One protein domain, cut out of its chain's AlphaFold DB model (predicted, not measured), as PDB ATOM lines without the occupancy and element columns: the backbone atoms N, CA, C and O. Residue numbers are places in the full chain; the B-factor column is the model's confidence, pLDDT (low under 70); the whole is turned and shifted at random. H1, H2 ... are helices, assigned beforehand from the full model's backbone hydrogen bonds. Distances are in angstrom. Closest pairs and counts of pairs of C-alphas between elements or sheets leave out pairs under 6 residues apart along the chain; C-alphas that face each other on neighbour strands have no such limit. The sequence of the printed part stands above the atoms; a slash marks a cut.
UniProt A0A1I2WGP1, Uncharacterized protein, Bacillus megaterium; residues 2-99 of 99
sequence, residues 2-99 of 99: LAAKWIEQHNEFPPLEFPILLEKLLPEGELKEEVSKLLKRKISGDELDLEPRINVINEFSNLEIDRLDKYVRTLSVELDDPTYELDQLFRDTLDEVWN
ATOM      1  N   LEU A   2       4.302 -13.020 -11.970       93.81
ATOM      2  CA  LEU A   2       3.882 -13.286 -10.576       93.81
ATOM      3  C   LEU A   2       3.518 -14.761 -10.332       93.81
ATOM      4  O   LEU A   2       3.943 -15.341  -9.345       93.81
ATOM      5  N   ALA A   3       2.839 -15.399 -11.288       94.50
ATOM      6  CA  ALA A   3       2.603 -16.843 -11.286       94.50
ATOM      7  C   ALA A   3       3.896 -17.684 -11.208       94.50
ATOM      8  O   ALA A   3       3.969 -18.632 -10.442       94.50
ATOM      9  N   ALA A   4       4.938 -17.320 -11.962       93.50
ATOM     10  CA  ALA A   4       6.221 -18.024 -11.923       93.50
ATOM     11  C   ALA A   4       6.943 -17.811 -10.582       93.50
ATOM     12  O   ALA A   4       7.482 -18.757 -10.021       93.50
ATOM     13  N   LYS A   5       6.877 -16.593 -10.031       93.62
ATOM     14  CA  LYS A   5       7.382 -16.278  -8.688       93.62
ATOM     15  C   LYS A   5       6.648 -17.064  -7.595       93.62
ATOM     16  O   LYS A   5       7.267 -17.472  -6.622       93.62
ATOM     17  N   TRP A   6       5.346 -17.312  -7.759       96.81
ATOM     18  CA  TRP A   6       4.594 -18.179  -6.851       96.81
ATOM     19  C   TRP A   6       5.133 -19.608  -6.861       96.81
ATOM     20  O   TRP A   6       5.436 -20.133  -5.795       96.81
ATOM     21  N   ILE A   7       5.286 -20.198  -8.052       94.00
ATOM     22  CA  ILE A   7       5.810 -21.561  -8.222       94.00
ATOM     23  C   ILE A   7       7.217 -21.661  -7.630       94.00
ATOM     24  O   ILE A   7       7.505 -22.603  -6.908       94.00
ATOM     25  N   GLU A   8       8.075 -20.667  -7.864       93.00
ATOM     26  CA  GLU A   8       9.401 -20.604  -7.241       93.00
ATOM     27  C   GLU A   8       9.330 -20.607  -5.703       93.00
ATOM     28  O   GLU A   8      10.083 -21.333  -5.062       93.00
ATOM     29  N   GLN A   9       8.450 -19.801  -5.100       93.44
ATOM     30  CA  GLN A   9       8.384 -19.644  -3.642       93.44
ATOM     31  C   GLN A   9       7.656 -20.784  -2.918       93.44
ATOM     32  O   GLN A   9       7.959 -21.045  -1.757       93.44
ATOM     33  N   HIS A  10       6.688 -21.425  -3.575       94.50
ATOM     34  CA  HIS A  10       5.765 -22.368  -2.934       94.50
ATOM     35  C   HIS A  10       5.831 -23.782  -3.526       94.50
ATOM     36  O   HIS A  10       5.275 -24.695  -2.935       94.50
ATOM     37  N   ASN A  11       6.498 -23.977  -4.669       91.50
ATOM     38  CA  ASN A  11       6.532 -25.239  -5.421       91.50
ATOM     39  C   ASN A  11       5.134 -25.819  -5.721       91.50
ATOM     40  O   ASN A  11       4.934 -27.030  -5.778       91.50
ATOM     41  N   GLU A  12       4.157 -24.933  -5.911       93.31
ATOM     42  CA  GLU A  12       2.747 -25.257  -6.120       93.31
ATOM     43  C   GLU A  12       2.165 -24.409  -7.250       93.31
ATOM     44  O   GLU A  12       2.697 -23.351  -7.607       93.31
ATOM     45  N   PHE A  13       1.034 -24.849  -7.802       93.38
ATOM     46  CA  PHE A  13       0.306 -24.058  -8.787       93.38
ATOM     47  C   PHE A  13      -0.223 -22.755  -8.160       93.38
ATOM     48  O   PHE A  13      -0.770 -22.779  -7.055       93.38
ATOM     49  N   PRO A  14      -0.091 -21.608  -8.849       95.44
ATOM     50  CA  PRO A  14      -0.589 -20.340  -8.341       95.44
ATOM     51  C   PRO A  14      -2.118 -20.315  -8.260       95.44
ATOM     52  O   PRO A  14      -2.787 -20.920  -9.103       95.44
ATOM     53  N   PRO A  15      -2.688 -19.550  -7.312       94.94
ATOM     54  CA  PRO A  15      -4.116 -19.267  -7.298       94.94
ATOM     55  C   PRO A  15      -4.556 -18.609  -8.612       94.94
ATOM     56  O   PRO A  15      -3.855 -17.762  -9.170       94.94
ATOM     57  N   LEU A  16      -5.754 -18.974  -9.080       91.00
ATOM     58  CA  LEU A  16      -6.347 -18.412 -10.298       91.00
ATOM     59  C   LEU A  16      -6.663 -16.914 -10.146       91.00
ATOM     60  O   LEU A  16      -6.610 -16.148 -11.109       91.00
ATOM     61  N   GLU A  17      -6.981 -16.489  -8.925       92.69
ATOM     62  CA  GLU A  17      -7.295 -15.104  -8.599       92.69
ATOM     63  C   GLU A  17      -6.026 -14.241  -8.568       92.69
ATOM     64  O   GLU A  17      -5.245 -14.258  -7.615       92.69
ATOM     65  N   PHE A  18      -5.851 -13.411  -9.598       92.44
ATOM     66  CA  PHE A  18      -4.734 -12.468  -9.680       92.44
ATOM     67  C   PHE A  18      -4.605 -11.516  -8.469       92.44
ATOM     68  O   PHE A  18      -3.471 -11.263  -8.059       92.44
ATOM     69  N   PRO A  19      -5.697 -11.008  -7.849       94.12
ATOM     70  CA  PRO A  19      -5.586 -10.206  -6.630       94.12
ATOM     71  C   PRO A  19      -4.829 -10.912  -5.499       94.12
ATOM     72  O   PRO A  19      -4.054 -10.270  -4.797       94.12
ATOM     73  N   ILE A  20      -4.976 -12.235  -5.357       94.88
ATOM     74  CA  ILE A  20      -4.256 -13.003  -4.331       94.88
ATOM     75  C   ILE A  20      -2.750 -12.960  -4.595       94.88
ATOM     76  O   ILE A  20      -1.965 -12.744  -3.673       94.88
ATOM     77  N   LEU A  21      -2.337 -13.110  -5.857       95.19
ATOM     78  CA  LEU A  21      -0.926 -13.012  -6.240       95.19
ATOM     79  C   LEU A  21      -0.354 -11.629  -5.928       95.19
ATOM     80  O   LEU A  21       0.769 -11.527  -5.443       95.19
ATOM     81  N   LEU A  22      -1.122 -10.572  -6.187       94.50
ATOM     82  CA  LEU A  22      -0.705  -9.203  -5.908       94.50
ATOM     83  C   LEU A  22      -0.499  -8.969  -4.407       94.50
ATOM     84  O   LEU A  22       0.551  -8.479  -4.003       94.50
ATOM     85  N   GLU A  23      -1.470  -9.371  -3.587       95.06
ATOM     86  CA  GLU A  23      -1.418  -9.196  -2.133       95.06
ATOM     87  C   GLU A  23      -0.300 -10.002  -1.471       95.06
ATOM     88  O   GLU A  23       0.304  -9.547  -0.502       95.06
ATOM     89  N   LYS A  24      -0.020 -11.205  -1.980       95.06
ATOM     90  CA  LYS A  24       0.958 -12.116  -1.376       95.06
ATOM     91  C   LYS A  24       2.389 -11.881  -1.846       95.06
ATOM     92  O   LYS A  24       3.310 -12.173  -1.091       95.06
ATOM     93  N   LEU A  25       2.584 -11.404  -3.078       94.62
ATOM     94  CA  LEU A  25       3.910 -11.365  -3.708       94.62
ATOM     95  C   LEU A  25       4.481  -9.959  -3.877       94.62
ATOM     96  O   LEU A  25       5.696  -9.834  -4.051       94.62
ATOM     97  N   LEU A  26       3.645  -8.916  -3.873       95.00
ATOM     98  CA  LEU A  26       4.112  -7.537  -3.996       95.00
ATOM     99  C   LEU A  26       4.082  -6.836  -2.634       95.00
ATOM    100  O   LEU A  26       3.039  -6.835  -1.978       95.00
ATOM    101  N   PRO A  27       5.197  -6.216  -2.207       93.12
ATOM    102  CA  PRO A  27       5.188  -5.363  -1.027       93.12
ATOM    103  C   PRO A  27       4.337  -4.114  -1.275       93.12
ATOM    104  O   PRO A  27       4.114  -3.714  -2.420       93.12
ATOM    105  N   GLU A  28       3.899  -3.473  -0.192       94.81
ATOM    106  CA  GLU A  28       3.243  -2.167  -0.275       94.81
ATOM    107  C   GLU A  28       4.152  -1.126  -0.939       94.81
ATOM    108  O   GLU A  28       5.364  -1.102  -0.709       94.81
ATOM    109  N   GLY A  29       3.555  -0.255  -1.754       95.38
ATOM    110  CA  GLY A  29       4.250   0.826  -2.445       95.38
ATOM    111  C   GLY A  29       3.779   1.032  -3.882       95.38
ATOM    112  O   GLY A  29       2.837   0.394  -4.356       95.38
ATOM    113  N   GLU A  30       4.491   1.912  -4.588       94.94
ATOM    114  CA  GLU A  30       4.141   2.399  -5.929       94.94
ATOM    115  C   GLU A  30       3.850   1.269  -6.925       94.94
ATOM    116  O   GLU A  30       2.839   1.291  -7.623       94.94
ATOM    117  N   LEU A  31       4.685   0.226  -6.950       95.06
ATOM    118  CA  LEU A  31       4.482  -0.915  -7.841       95.06
ATOM    119  C   LEU A  31       3.130  -1.607  -7.597       95.06
ATOM    120  O   LEU A  31       2.403  -1.888  -8.549       95.06
ATOM    121  N   LYS A  32       2.786  -1.891  -6.335       95.69
ATOM    122  CA  LYS A  32       1.535  -2.577  -5.982       95.69
ATOM    123  C   LYS A  32       0.324  -1.706  -6.303       95.69
ATOM    124  O   LYS A  32      -0.675  -2.214  -6.816       95.69
ATOM    125  N   GLU A  33       0.429  -0.402  -6.066       95.69
ATOM    126  CA  GLU A  33      -0.608   0.568  -6.417       95.69
ATOM    127  C   GLU A  33      -0.853   0.623  -7.928       95.69
ATOM    128  O   GLU A  33      -1.998   0.501  -8.371       95.69
ATOM    129  N   GLU A  34       0.205   0.745  -8.730       94.81
ATOM    130  CA  GLU A  34       0.096   0.832 -10.186       94.81
ATOM    131  C   GLU A  34      -0.442  -0.464 -10.804       94.81
ATOM    132  O   GLU A  34      -1.336  -0.425 -11.656       94.81
ATOM    133  N   VAL A  35       0.006  -1.631 -10.331       94.06
ATOM    134  CA  VAL A  35      -0.545  -2.914 -10.798       94.06
ATOM    135  C   VAL A  35      -2.014  -3.063 -10.381       94.06
ATOM    136  O   VAL A  35      -2.826  -3.546 -11.172       94.06
ATOM    137  N   SER A  36      -2.396  -2.600  -9.186       94.31
ATOM    138  CA  SER A  36      -3.795  -2.616  -8.732       94.31
ATOM    139  C   SER A  36      -4.695  -1.727  -9.586       94.31
ATOM    140  O   SER A  36      -5.810  -2.124  -9.933       94.31
ATOM    141  N   LYS A  37      -4.226  -0.524  -9.943       92.62
ATOM    142  CA  LYS A  37      -4.940   0.386 -10.851       92.62
ATOM    143  C   LYS A  37      -5.131  -0.268 -12.216       92.62
ATOM    144  O   LYS A  37      -6.253  -0.299 -12.718       92.62
ATOM    145  N   LEU A  38      -4.069  -0.849 -12.777       90.50
ATOM    146  CA  LEU A  38      -4.128  -1.531 -14.068       90.50
ATOM    147  C   LEU A  38      -5.094  -2.727 -14.046       90.50
ATOM    148  O   LEU A  38      -5.864  -2.912 -14.985       90.50
ATOM    149  N   LEU A  39      -5.102  -3.507 -12.962       91.12
ATOM    150  CA  LEU A  39      -6.019  -4.634 -12.794       91.12
ATOM    151  C   LEU A  39      -7.483  -4.182 -12.774       91.12
ATOM    152  O   LEU A  39      -8.302  -4.754 -13.490       91.12
ATOM    153  N   LYS A  40      -7.807  -3.143 -11.994       91.38
ATOM    154  CA  LYS A  40      -9.170  -2.589 -11.924       91.38
ATOM    155  C   LYS A  40      -9.664  -2.144 -13.298       91.38
ATOM    156  O   LYS A  40     -10.776  -2.491 -13.677       91.38
ATOM    157  N   ARG A  41      -8.808  -1.449 -14.048       87.00
ATOM    158  CA  ARG A  41      -9.106  -0.958 -15.401       87.00
ATOM    159  C   ARG A  41      -9.285  -2.087 -16.417       87.00
ATOM    160  O   ARG A  41     -10.199  -2.072 -17.232       87.00
ATOM    161  N   LYS A  42      -8.451  -3.127 -16.333       85.69
ATOM    162  CA  LYS A  42      -8.593  -4.317 -17.181       85.69
ATOM    163  C   LYS A  42      -9.918  -5.045 -16.932       85.69
ATOM    164  O   LYS A  42     -10.505  -5.570 -17.869       85.69
ATOM    165  N   ILE A  43     -10.376  -5.085 -15.679       87.62
ATOM    166  CA  ILE A  43     -11.652  -5.707 -15.301       87.62
ATOM    167  C   ILE A  43     -12.849  -4.857 -15.754       87.62
ATOM    168  O   ILE A  43     -13.856  -5.431 -16.160       87.62
ATOM    169  N   SER A  44     -12.755  -3.520 -15.719       87.94
ATOM    170  CA  SER A  44     -13.831  -2.632 -16.196       87.94
ATOM    171  C   SER A  44     -14.028  -2.662 -17.713       87.94
ATOM    172  O   SER A  44     -15.042  -2.162 -18.190       87.94
ATOM    173  N   GLY A  45     -13.111  -3.282 -18.464       80.62
ATOM    174  CA  GLY A  45     -13.191  -3.353 -19.919       80.62
ATOM    175  C   GLY A  45     -12.870  -2.024 -20.599       80.62
ATOM    176  O   GLY A  45     -13.239  -1.849 -21.756       80.62
ATOM    177  N   ASP A  46     -12.193  -1.108 -19.898       73.31
ATOM    178  CA  ASP A  46     -11.664   0.104 -20.518       73.31
ATOM    179  C   ASP A  46     -10.680  -0.322 -21.612       73.31
ATOM    180  O   ASP A  46      -9.639  -0.926 -21.321       73.31
ATOM    181  N   GLU A  47     -11.033  -0.057 -22.875       64.00
ATOM    182  CA  GLU A  47     -10.155  -0.317 -24.009       64.00
ATOM    183  C   GLU A  47      -8.840   0.425 -23.770       64.00
ATOM    184  O   GLU A  47      -8.789   1.648 -23.643       64.00
ATOM    185  N   LEU A  48      -7.766  -0.359 -23.664       60.28
ATOM    186  CA  LEU A  48      -6.407   0.144 -23.662       60.28
ATOM    187  C   LEU A  48      -6.121   0.646 -25.081       60.28
ATOM    188  O   LEU A  48      -5.473  -0.042 -25.872       60.28
ATOM    189  N   ASP A  49      -6.586   1.854 -25.397       58.00
ATOM    190  CA  ASP A  49      -5.871   2.691 -26.353       58.00
ATOM    191  C   ASP A  49      -4.384   2.665 -25.970       58.00
ATOM    192  O   ASP A  49      -4.053   2.492 -24.797       58.00
ATOM    193  N   LEU A  50      -3.484   2.759 -26.954       57.31
ATOM    194  CA  LEU A  50      -2.027   2.695 -26.771       57.31
ATOM    195  C   LEU A  50      -1.557   3.692 -25.703       57.31
ATOM    196  O   LEU A  50      -1.206   4.836 -25.985       57.31
ATOM    197  N   GLU A  51      -1.579   3.244 -24.457       62.44
ATOM    198  CA  GLU A  51      -1.320   4.088 -23.316       62.44
ATOM    199  C   GLU A  51       0.175   4.231 -23.077       62.44
ATOM    200  O   GLU A  51       0.973   3.357 -23.449       62.44
ATOM    201  N   PRO A  52       0.580   5.324 -22.413       69.00
ATOM    202  CA  PRO A  52       1.940   5.470 -21.950       69.00
ATOM    203  C   PRO A  52       2.332   4.266 -21.098       69.00
ATOM    204  O   PRO A  52       1.634   3.855 -20.170       69.00
ATOM    205  N   ARG A  53       3.491   3.704 -21.424       78.56
ATOM    206  CA  ARG A  53       4.098   2.601 -20.692       78.56
ATOM    207  C   ARG A  53       4.205   2.961 -19.204       78.56
ATOM    208  O   ARG A  53       4.856   3.940 -18.852       78.56
ATOM    209  N   ILE A  54       3.612   2.151 -18.323       88.81
ATOM    210  CA  ILE A  54       3.778   2.317 -16.871       88.81
ATOM    211  C   ILE A  54       5.187   1.833 -16.504       88.81
ATOM    212  O   ILE A  54       5.439   0.625 -16.445       88.81
ATOM    213  N   ASN A  55       6.122   2.770 -16.330       91.69
ATOM    214  CA  ASN A  55       7.553   2.471 -16.199       91.69
ATOM    215  C   ASN A  55       7.852   1.537 -15.022       91.69
ATOM    216  O   ASN A  55       8.494   0.514 -15.233       91.69
ATOM    217  N   VAL A  56       7.292   1.806 -13.837       93.81
ATOM    218  CA  VAL A  56       7.533   0.991 -12.632       93.81
ATOM    219  C   VAL A  56       7.140  -0.482 -12.822       93.81
ATOM    220  O   VAL A  56       7.883  -1.385 -12.440       93.81
ATOM    221  N   ILE A  57       6.016  -0.753 -13.501       93.44
ATOM    222  CA  ILE A  57       5.568  -2.123 -13.804       93.44
ATOM    223  C   ILE A  57       6.515  -2.789 -14.803       93.44
ATOM    224  O   ILE A  57       6.815  -3.979 -14.690       93.44
ATOM    225  N   ASN A  58       6.974  -2.038 -15.800       92.75
ATOM    226  CA  ASN A  58       7.838  -2.563 -16.850       92.75
ATOM    227  C   ASN A  58       9.252  -2.855 -16.359       92.75
ATOM    228  O   ASN A  58       9.798  -3.903 -16.690       92.75
ATOM    229  N   GLU A  59       9.826  -1.962 -15.562       94.81
ATOM    230  CA  GLU A  59      11.122  -2.167 -14.919       94.81
ATOM    231  C   GLU A  59      11.084  -3.403 -14.027       94.81
ATOM    232  O   GLU A  59      11.904  -4.305 -14.196       94.81
ATOM    233  N   PHE A  60      10.067  -3.509 -13.166       94.81
ATOM    234  CA  PHE A  60       9.848  -4.700 -12.350       94.81
ATOM    235  C   PHE A  60       9.702  -5.966 -13.200       94.81
ATOM    236  O   PHE A  60      10.303  -6.992 -12.887       94.81
ATOM    237  N   SER A  61       8.945  -5.893 -14.300       93.69
ATOM    238  CA  SER A  61       8.723  -7.043 -15.178       93.69
ATOM    239  C   SER A  61      10.014  -7.549 -15.813       93.69
ATOM    240  O   SER A  61      10.279  -8.748 -15.790       93.69
ATOM    241  N   ASN A  62      10.835  -6.644 -16.344       95.69
ATOM    242  CA  ASN A  62      12.112  -7.008 -16.954       95.69
ATOM    243  C   ASN A  62      13.074  -7.600 -15.914       95.69
ATOM    244  O   ASN A  62      13.660  -8.652 -16.154       95.69
ATOM    245  N   LEU A  63      13.178  -6.971 -14.737       95.88
ATOM    246  CA  LEU A  63      14.050  -7.438 -13.656       95.88
ATOM    247  C   LEU A  63      13.696  -8.852 -13.188       95.88
ATOM    248  O   LEU A  63      14.575  -9.691 -12.999       95.88
ATOM    249  N   GLU A  64      12.412  -9.131 -12.990       95.12
ATOM    250  CA  GLU A  64      11.960 -10.441 -12.527       95.12
ATOM    251  C   GLU A  64      12.027 -11.506 -13.629       95.12
ATOM    252  O   GLU A  64      12.310 -12.656 -13.307       95.12
ATOM    253  N   ILE A  65      11.830 -11.158 -14.908       95.75
ATOM    254  CA  ILE A  65      12.083 -12.084 -16.027       95.75
ATOM    255  C   ILE A  65      13.561 -12.488 -16.050       95.75
ATOM    256  O   ILE A  65      13.857 -13.682 -16.053       95.75
ATOM    257  N   ASP A  66      14.480 -11.523 -15.982       96.75
ATOM    258  CA  ASP A  66      15.922 -11.798 -15.966       96.75
ATOM    259  C   ASP A  66      16.337 -12.617 -14.734       96.75
ATOM    260  O   ASP A  66      17.191 -13.505 -14.812       96.75
ATOM    261  N   ARG A  67      15.737 -12.331 -13.570       96.31
ATOM    262  CA  ARG A  67      15.976 -13.081 -12.330       96.31
ATOM    263  C   ARG A  67      15.489 -14.523 -12.447       96.31
ATOM    264  O   ARG A  67      16.217 -15.432 -12.057       96.31
ATOM    265  N   LEU A  68      14.284 -14.727 -12.979       94.25
ATOM    266  CA  LEU A  68      13.703 -16.054 -13.169       94.25
ATOM    267  C   LEU A  68      14.489 -16.865 -14.207       94.25
ATOM    268  O   LEU A  68      14.728 -18.041 -13.962       94.25
ATOM    269  N   ASP A  69      14.965 -16.260 -15.301       94.19
ATOM    270  CA  ASP A  69      15.820 -16.965 -16.275       94.19
ATOM    271  C   ASP A  69      17.108 -17.474 -15.615       94.19
ATOM    272  O   ASP A  69      17.490 -18.635 -15.773       94.19
ATOM    273  N   LYS A  70      17.748 -16.634 -14.792       95.12
ATOM    274  CA  LYS A  70      18.923 -17.044 -14.010       95.12
ATOM    275  C   LYS A  70      18.588 -18.158 -13.024       95.12
ATOM    276  O   LYS A  70      19.354 -19.110 -12.934       95.12
ATOM    277  N   TYR A  71      17.467 -18.055 -12.312       92.69
ATOM    278  CA  TYR A  71      17.021 -19.076 -11.364       92.69
ATOM    279  C   TYR A  71      16.792 -20.428 -12.049       92.69
ATOM    280  O   TYR A  71      17.366 -21.426 -11.623       92.69
ATOM    281  N   VAL A  72      16.045 -20.464 -13.155       90.81
ATOM    282  CA  VAL A  72      15.751 -21.709 -13.885       90.81
ATOM    283  C   VAL A  72      17.033 -22.408 -14.345       90.81
ATOM    284  O   VAL A  72      17.123 -23.626 -14.257       90.81
ATOM    285  N   ARG A  73      18.069 -21.661 -14.748       92.38
ATOM    286  CA  ARG A  73      19.378 -22.236 -15.119       92.38
ATOM    287  C   ARG A  73      20.124 -22.898 -13.959       92.38
ATOM    288  O   ARG A  73      21.026 -23.689 -14.213       92.38
ATOM    289  N   THR A  74      19.794 -22.559 -12.714       92.25
ATOM    290  CA  THR A  74      20.367 -23.216 -11.525       92.25
ATOM    291  C   THR A  74      19.640 -24.502 -11.150       92.25
ATOM    292  O   THR A  74      20.174 -25.291 -10.375       92.25
ATOM    293  N   LEU A  75      18.444 -24.732 -11.698       88.62
ATOM    294  CA  LEU A  75      17.677 -25.938 -11.430       88.62
ATOM    295  C   LEU A  75      18.232 -27.096 -12.263       88.62
ATOM    296  O   LEU A  75      18.152 -27.093 -13.490       88.62
ATOM    297  N   SER A  76      18.767 -28.110 -11.591       77.25
ATOM    298  CA  SER A  76      18.988 -29.431 -12.176       77.25
ATOM    299  C   SER A  76      17.758 -30.285 -11.891       77.25
ATOM    300  O   SER A  76      17.608 -30.806 -10.786       77.25
ATOM    301  N   VAL A  77      16.849 -30.387 -12.858       72.75
ATOM    302  CA  VAL A  77      15.701 -31.291 -12.744       72.75
ATOM    303  C   VAL A  77      16.068 -32.594 -13.443       72.75
ATOM    304  O   VAL A  77      16.127 -32.642 -14.670       72.75
ATOM    305  N   GLU A  78      16.329 -33.641 -12.664       69.31
ATOM    306  CA  GLU A  78      16.215 -35.010 -13.165       69.31
ATOM    307  C   GLU A  78      14.722 -35.331 -13.218       69.31
ATOM    308  O   GLU A  78      14.056 -35.466 -12.193       69.31
ATOM    309  N   LEU A  79      14.171 -35.336 -14.429       70.19
ATOM    310  CA  LEU A  79      12.853 -35.899 -14.669       70.19
ATOM    311  C   LEU A  79      13.054 -37.403 -14.803       70.19
ATOM    312  O   LEU A  79      13.477 -37.866 -15.863       70.19
ATOM    313  N   ASP A  80      12.778 -38.144 -13.732       79.12
ATOM    314  CA  ASP A  80      12.523 -39.573 -13.876       79.12
ATOM    315  C   ASP A  80      11.340 -39.738 -14.830       79.12
ATOM    316  O   ASP A  80      10.348 -39.014 -14.727       79.12
ATOM    317  N   ASP A  81      11.481 -40.640 -15.799       84.62
ATOM    318  CA  ASP A  81      10.423 -40.978 -16.744       84.62
ATOM    319  C   ASP A  81       9.396 -41.872 -16.033       84.62
ATOM    320  O   ASP A  81       9.678 -43.057 -15.846       84.62
ATOM    321  N   PRO A  82       8.210 -41.353 -15.648       90.62
ATOM    322  CA  PRO A  82       7.251 -42.115 -14.860       90.62
ATOM    323  C   PRO A  82       6.377 -43.022 -15.740       90.62
ATOM    324  O   PRO A  82       5.355 -43.539 -15.285       90.62
ATOM    325  N   THR A  83       6.683 -43.130 -17.041       92.94
ATOM    326  CA  THR A  83       5.828 -43.824 -18.011       92.94
ATOM    327  C   THR A  83       5.587 -45.268 -17.590       92.94
ATOM    328  O   THR A  83       4.460 -45.747 -17.679       92.94
ATOM    329  N   TYR A  84       6.613 -45.950 -17.077       94.38
ATOM    330  CA  TYR A  84       6.480 -47.337 -16.644       94.38
ATOM    331  C   TYR A  84       5.546 -47.484 -15.433       94.38
ATOM    332  O   TYR A  84       4.665 -48.345 -15.435       94.38
ATOM    333  N   GLU A  85       5.694 -46.637 -14.413       94.25
ATOM    334  CA  GLU A  85       4.858 -46.655 -13.211       94.25
ATOM    335  C   GLU A  85       3.398 -46.326 -13.534       94.25
ATOM    336  O   GLU A  85       2.483 -46.954 -12.998       94.25
ATOM    337  N   LEU A  86       3.170 -45.365 -14.434       95.56
ATOM    338  CA  LEU A  86       1.831 -44.988 -14.883       95.56
ATOM    339  C   LEU A  86       1.178 -46.088 -15.727       95.56
ATOM    340  O   LEU A  86      -0.009 -46.365 -15.547       95.56
ATOM    341  N   ASP A  87       1.943 -46.748 -16.598       95.94
ATOM    342  CA  ASP A  87       1.476 -47.901 -17.369       95.94
ATOM    343  C   ASP A  87       1.073 -49.059 -16.452       95.94
ATOM    344  O   ASP A  87       0.046 -49.703 -16.684       95.94
ATOM    345  N   GLN A  88       1.865 -49.325 -15.409       96.31
ATOM    346  CA  GLN A  88       1.556 -50.372 -14.441       96.31
ATOM    347  C   GLN A  88       0.293 -50.026 -13.646       96.31
ATOM    348  O   GLN A  88      -0.622 -50.842 -13.592       96.31
ATOM    349  N   LEU A  89       0.188 -48.794 -13.132       95.94
ATOM    350  CA  LEU A  89      -1.003 -48.319 -12.427       95.94
ATOM    351  C   LEU A  89      -2.266 -48.465 -13.287       95.94
ATOM    352  O   LEU A  89      -3.293 -48.944 -12.812       95.94
ATOM    353  N   PHE A  90      -2.196 -48.084 -14.564       95.19
ATOM    354  CA  PHE A  90      -3.325 -48.218 -15.480       95.19
ATOM    355  C   PHE A  90      -3.751 -49.685 -15.655       95.19
ATOM    356  O   PHE A  90      -4.941 -49.991 -15.577       95.19
ATOM    357  N   ARG A  91      -2.796 -50.602 -15.847       95.50
ATOM    358  CA  ARG A  91      -3.079 -52.043 -15.989       95.50
ATOM    359  C   ARG A  91      -3.694 -52.629 -14.722       95.50
ATOM    360  O   ARG A  91      -4.713 -53.304 -14.822       95.50
ATOM    361  N   ASP A  92      -3.146 -52.293 -13.559       95.62
ATOM    362  CA  ASP A  92      -3.643 -52.774 -12.268       95.62
ATOM    363  C   ASP A  92      -5.101 -52.331 -12.034       95.62
ATOM    364  O   ASP A  92      -5.930 -53.126 -11.594       95.62
ATOM    365  N   THR A  93      -5.457 -51.093 -12.410       93.25
ATOM    366  CA  THR A  93      -6.849 -50.612 -12.296       93.25
ATOM    367  C   THR A  93      -7.824 -51.326 -13.236       93.25
ATOM    368  O   THR A  93      -9.004 -51.457 -12.912       93.25
ATOM    369  N   LEU A  94      -7.360 -51.801 -14.398       93.69
ATOM    370  CA  LEU A  94      -8.183 -52.615 -15.295       93.69
ATOM    371  C   LEU A  94      -8.381 -54.025 -14.731       93.69
ATOM    372  O   LEU A  94      -9.494 -54.545 -14.782       93.69
ATOM    373  N   ASP A  95      -7.338 -54.621 -14.157       91.50
ATOM    374  CA  ASP A  95      -7.438 -55.940 -13.531       91.50
ATOM    375  C   ASP A  95      -8.366 -55.918 -12.303       91.50
ATOM    376  O   ASP A  95      -9.082 -56.889 -12.067       91.50
ATOM    377  N   GLU A  96      -8.427 -54.822 -11.542       88.62
ATOM    378  CA  GLU A  96      -9.330 -54.686 -10.385       88.62
ATOM    379  C   GLU A  96     -10.821 -54.666 -10.772       88.62
ATOM    380  O   GLU A  96     -11.654 -55.207 -10.051       88.62
ATOM    381  N   VAL A  97     -11.177 -54.051 -11.906       87.94
ATOM    382  CA  VAL A  97     -12.585 -53.899 -12.334       87.94
ATOM    383  C   VAL A  97     -13.109 -55.134 -13.081       87.94
ATOM    384  O   VAL A  97     -14.322 -55.349 -13.139       87.94
ATOM    385  N   TRP A  98     -12.217 -55.936 -13.668       76.62
ATOM    386  CA  TRP A  98     -12.570 -57.113 -14.472       76.62
ATOM    387  C   TRP A  98     -12.281 -58.470 -13.801       76.62
ATOM    388  O   TRP A  98     -12.528 -59.502 -14.432       76.62
ATOM    389  N   ASN A  99     -11.831 -58.480 -12.540       53.72
ATOM    390  CA  ASN A  99     -11.824 -59.657 -11.653       53.72
ATOM    391  C   ASN A  99     -13.041 -59.664 -10.715       53.72
ATOM    392  O   ASN A  99     -13.516 -60.779 -10.394       53.72
TER     393      ASN A  99
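AT A GLANCE: This is residues 2 to 99 of the 99 residues of an uncharacterized protein of Bacillus megaterium (UniProt A0A1I2WGP1). A small body of helices has a long arm that ends in a helix far from the rest. In the body H3 and the long H4 make an L, meeting near their first residues, and H1 and H2 sit in its angle, H2 beside H3 and H1 near H4. Residues 73 to 99, with H5, stick out as the arm and make much of the length; residues 41 to 53, of which 41 to 44 belong to H3, stick out as a smaller projection. The printed part has 98 residues with five named helices, H1 to H5 in order along the chain, and no named strand; its class is all helix. It is extended, with a radius of gyration of the C-alphas of 21.1 A, and elongated, spanning 65 by 35 by 26 A.

IN THESE COORDINATES: H1, residues 2 to 10, begins at C-alpha 2 at (3.882, -13.286, -10.576). H2 is residues 18 to 25. H3, residues 30 to 44, is 21.3 A long from first to last C-alpha. H4, residues 55 to 74, is the longest helix at 29.1 A and begins at C-alpha 55 at (7.553, 2.471, -16.199). H5, residues 83 to 98, is 23.0 A long and ends at C-alpha 98 at (-12.570, -57.113, -14.472).

HOW THE PARTS SIT: H1 and H2 touch at a steep tilt of 49 degrees and run the same way; their closest C-alphas, of Leu 2 and Leu 21, are 6.5 A apart. H2 and H3 are a helical hairpin, at a shallow tilt of 10 degrees, opposite ways. They only just touch, with 3 pairs of C-alphas within 8 A, the closest those of Leu 22 and Lys 32 at 7.0 A; H3 does so with residues 32 to 36 alone. H3 and H4 touch and are about perpendicular at 78 degrees. H3 touches H4 with residues 30 to 35 alone, and H4 touches H3 with residues 56 to 60 alone, the closest C-alphas being those of Leu 31 and Val 56 at 6.0 A. H1 and H4 are close but not clearly touching, with the C-alphas of Lys 5 and Leu 68 closest at 7.8 A. H2 and H4 are apart, and H5 touches no helix. Every O i to N i+4 pair is within hydrogen-bond range in H1, H2, H3 and H4; in H5 it is 11 of 12.

THE WHOLE: The C-alphas farthest apart, of Pro 52 and Asn 99, are 67.4 A apart. Without the stretches that stand free, the body of 58 residues spans 29 by 23 by 16 A. The printed part has no cut. The link from H2 to H3 is tight, the other three are short, and no link is long. Mean pLDDT of the printed part is 89.3; residues 47 to 52, 78 and 99 are under 70.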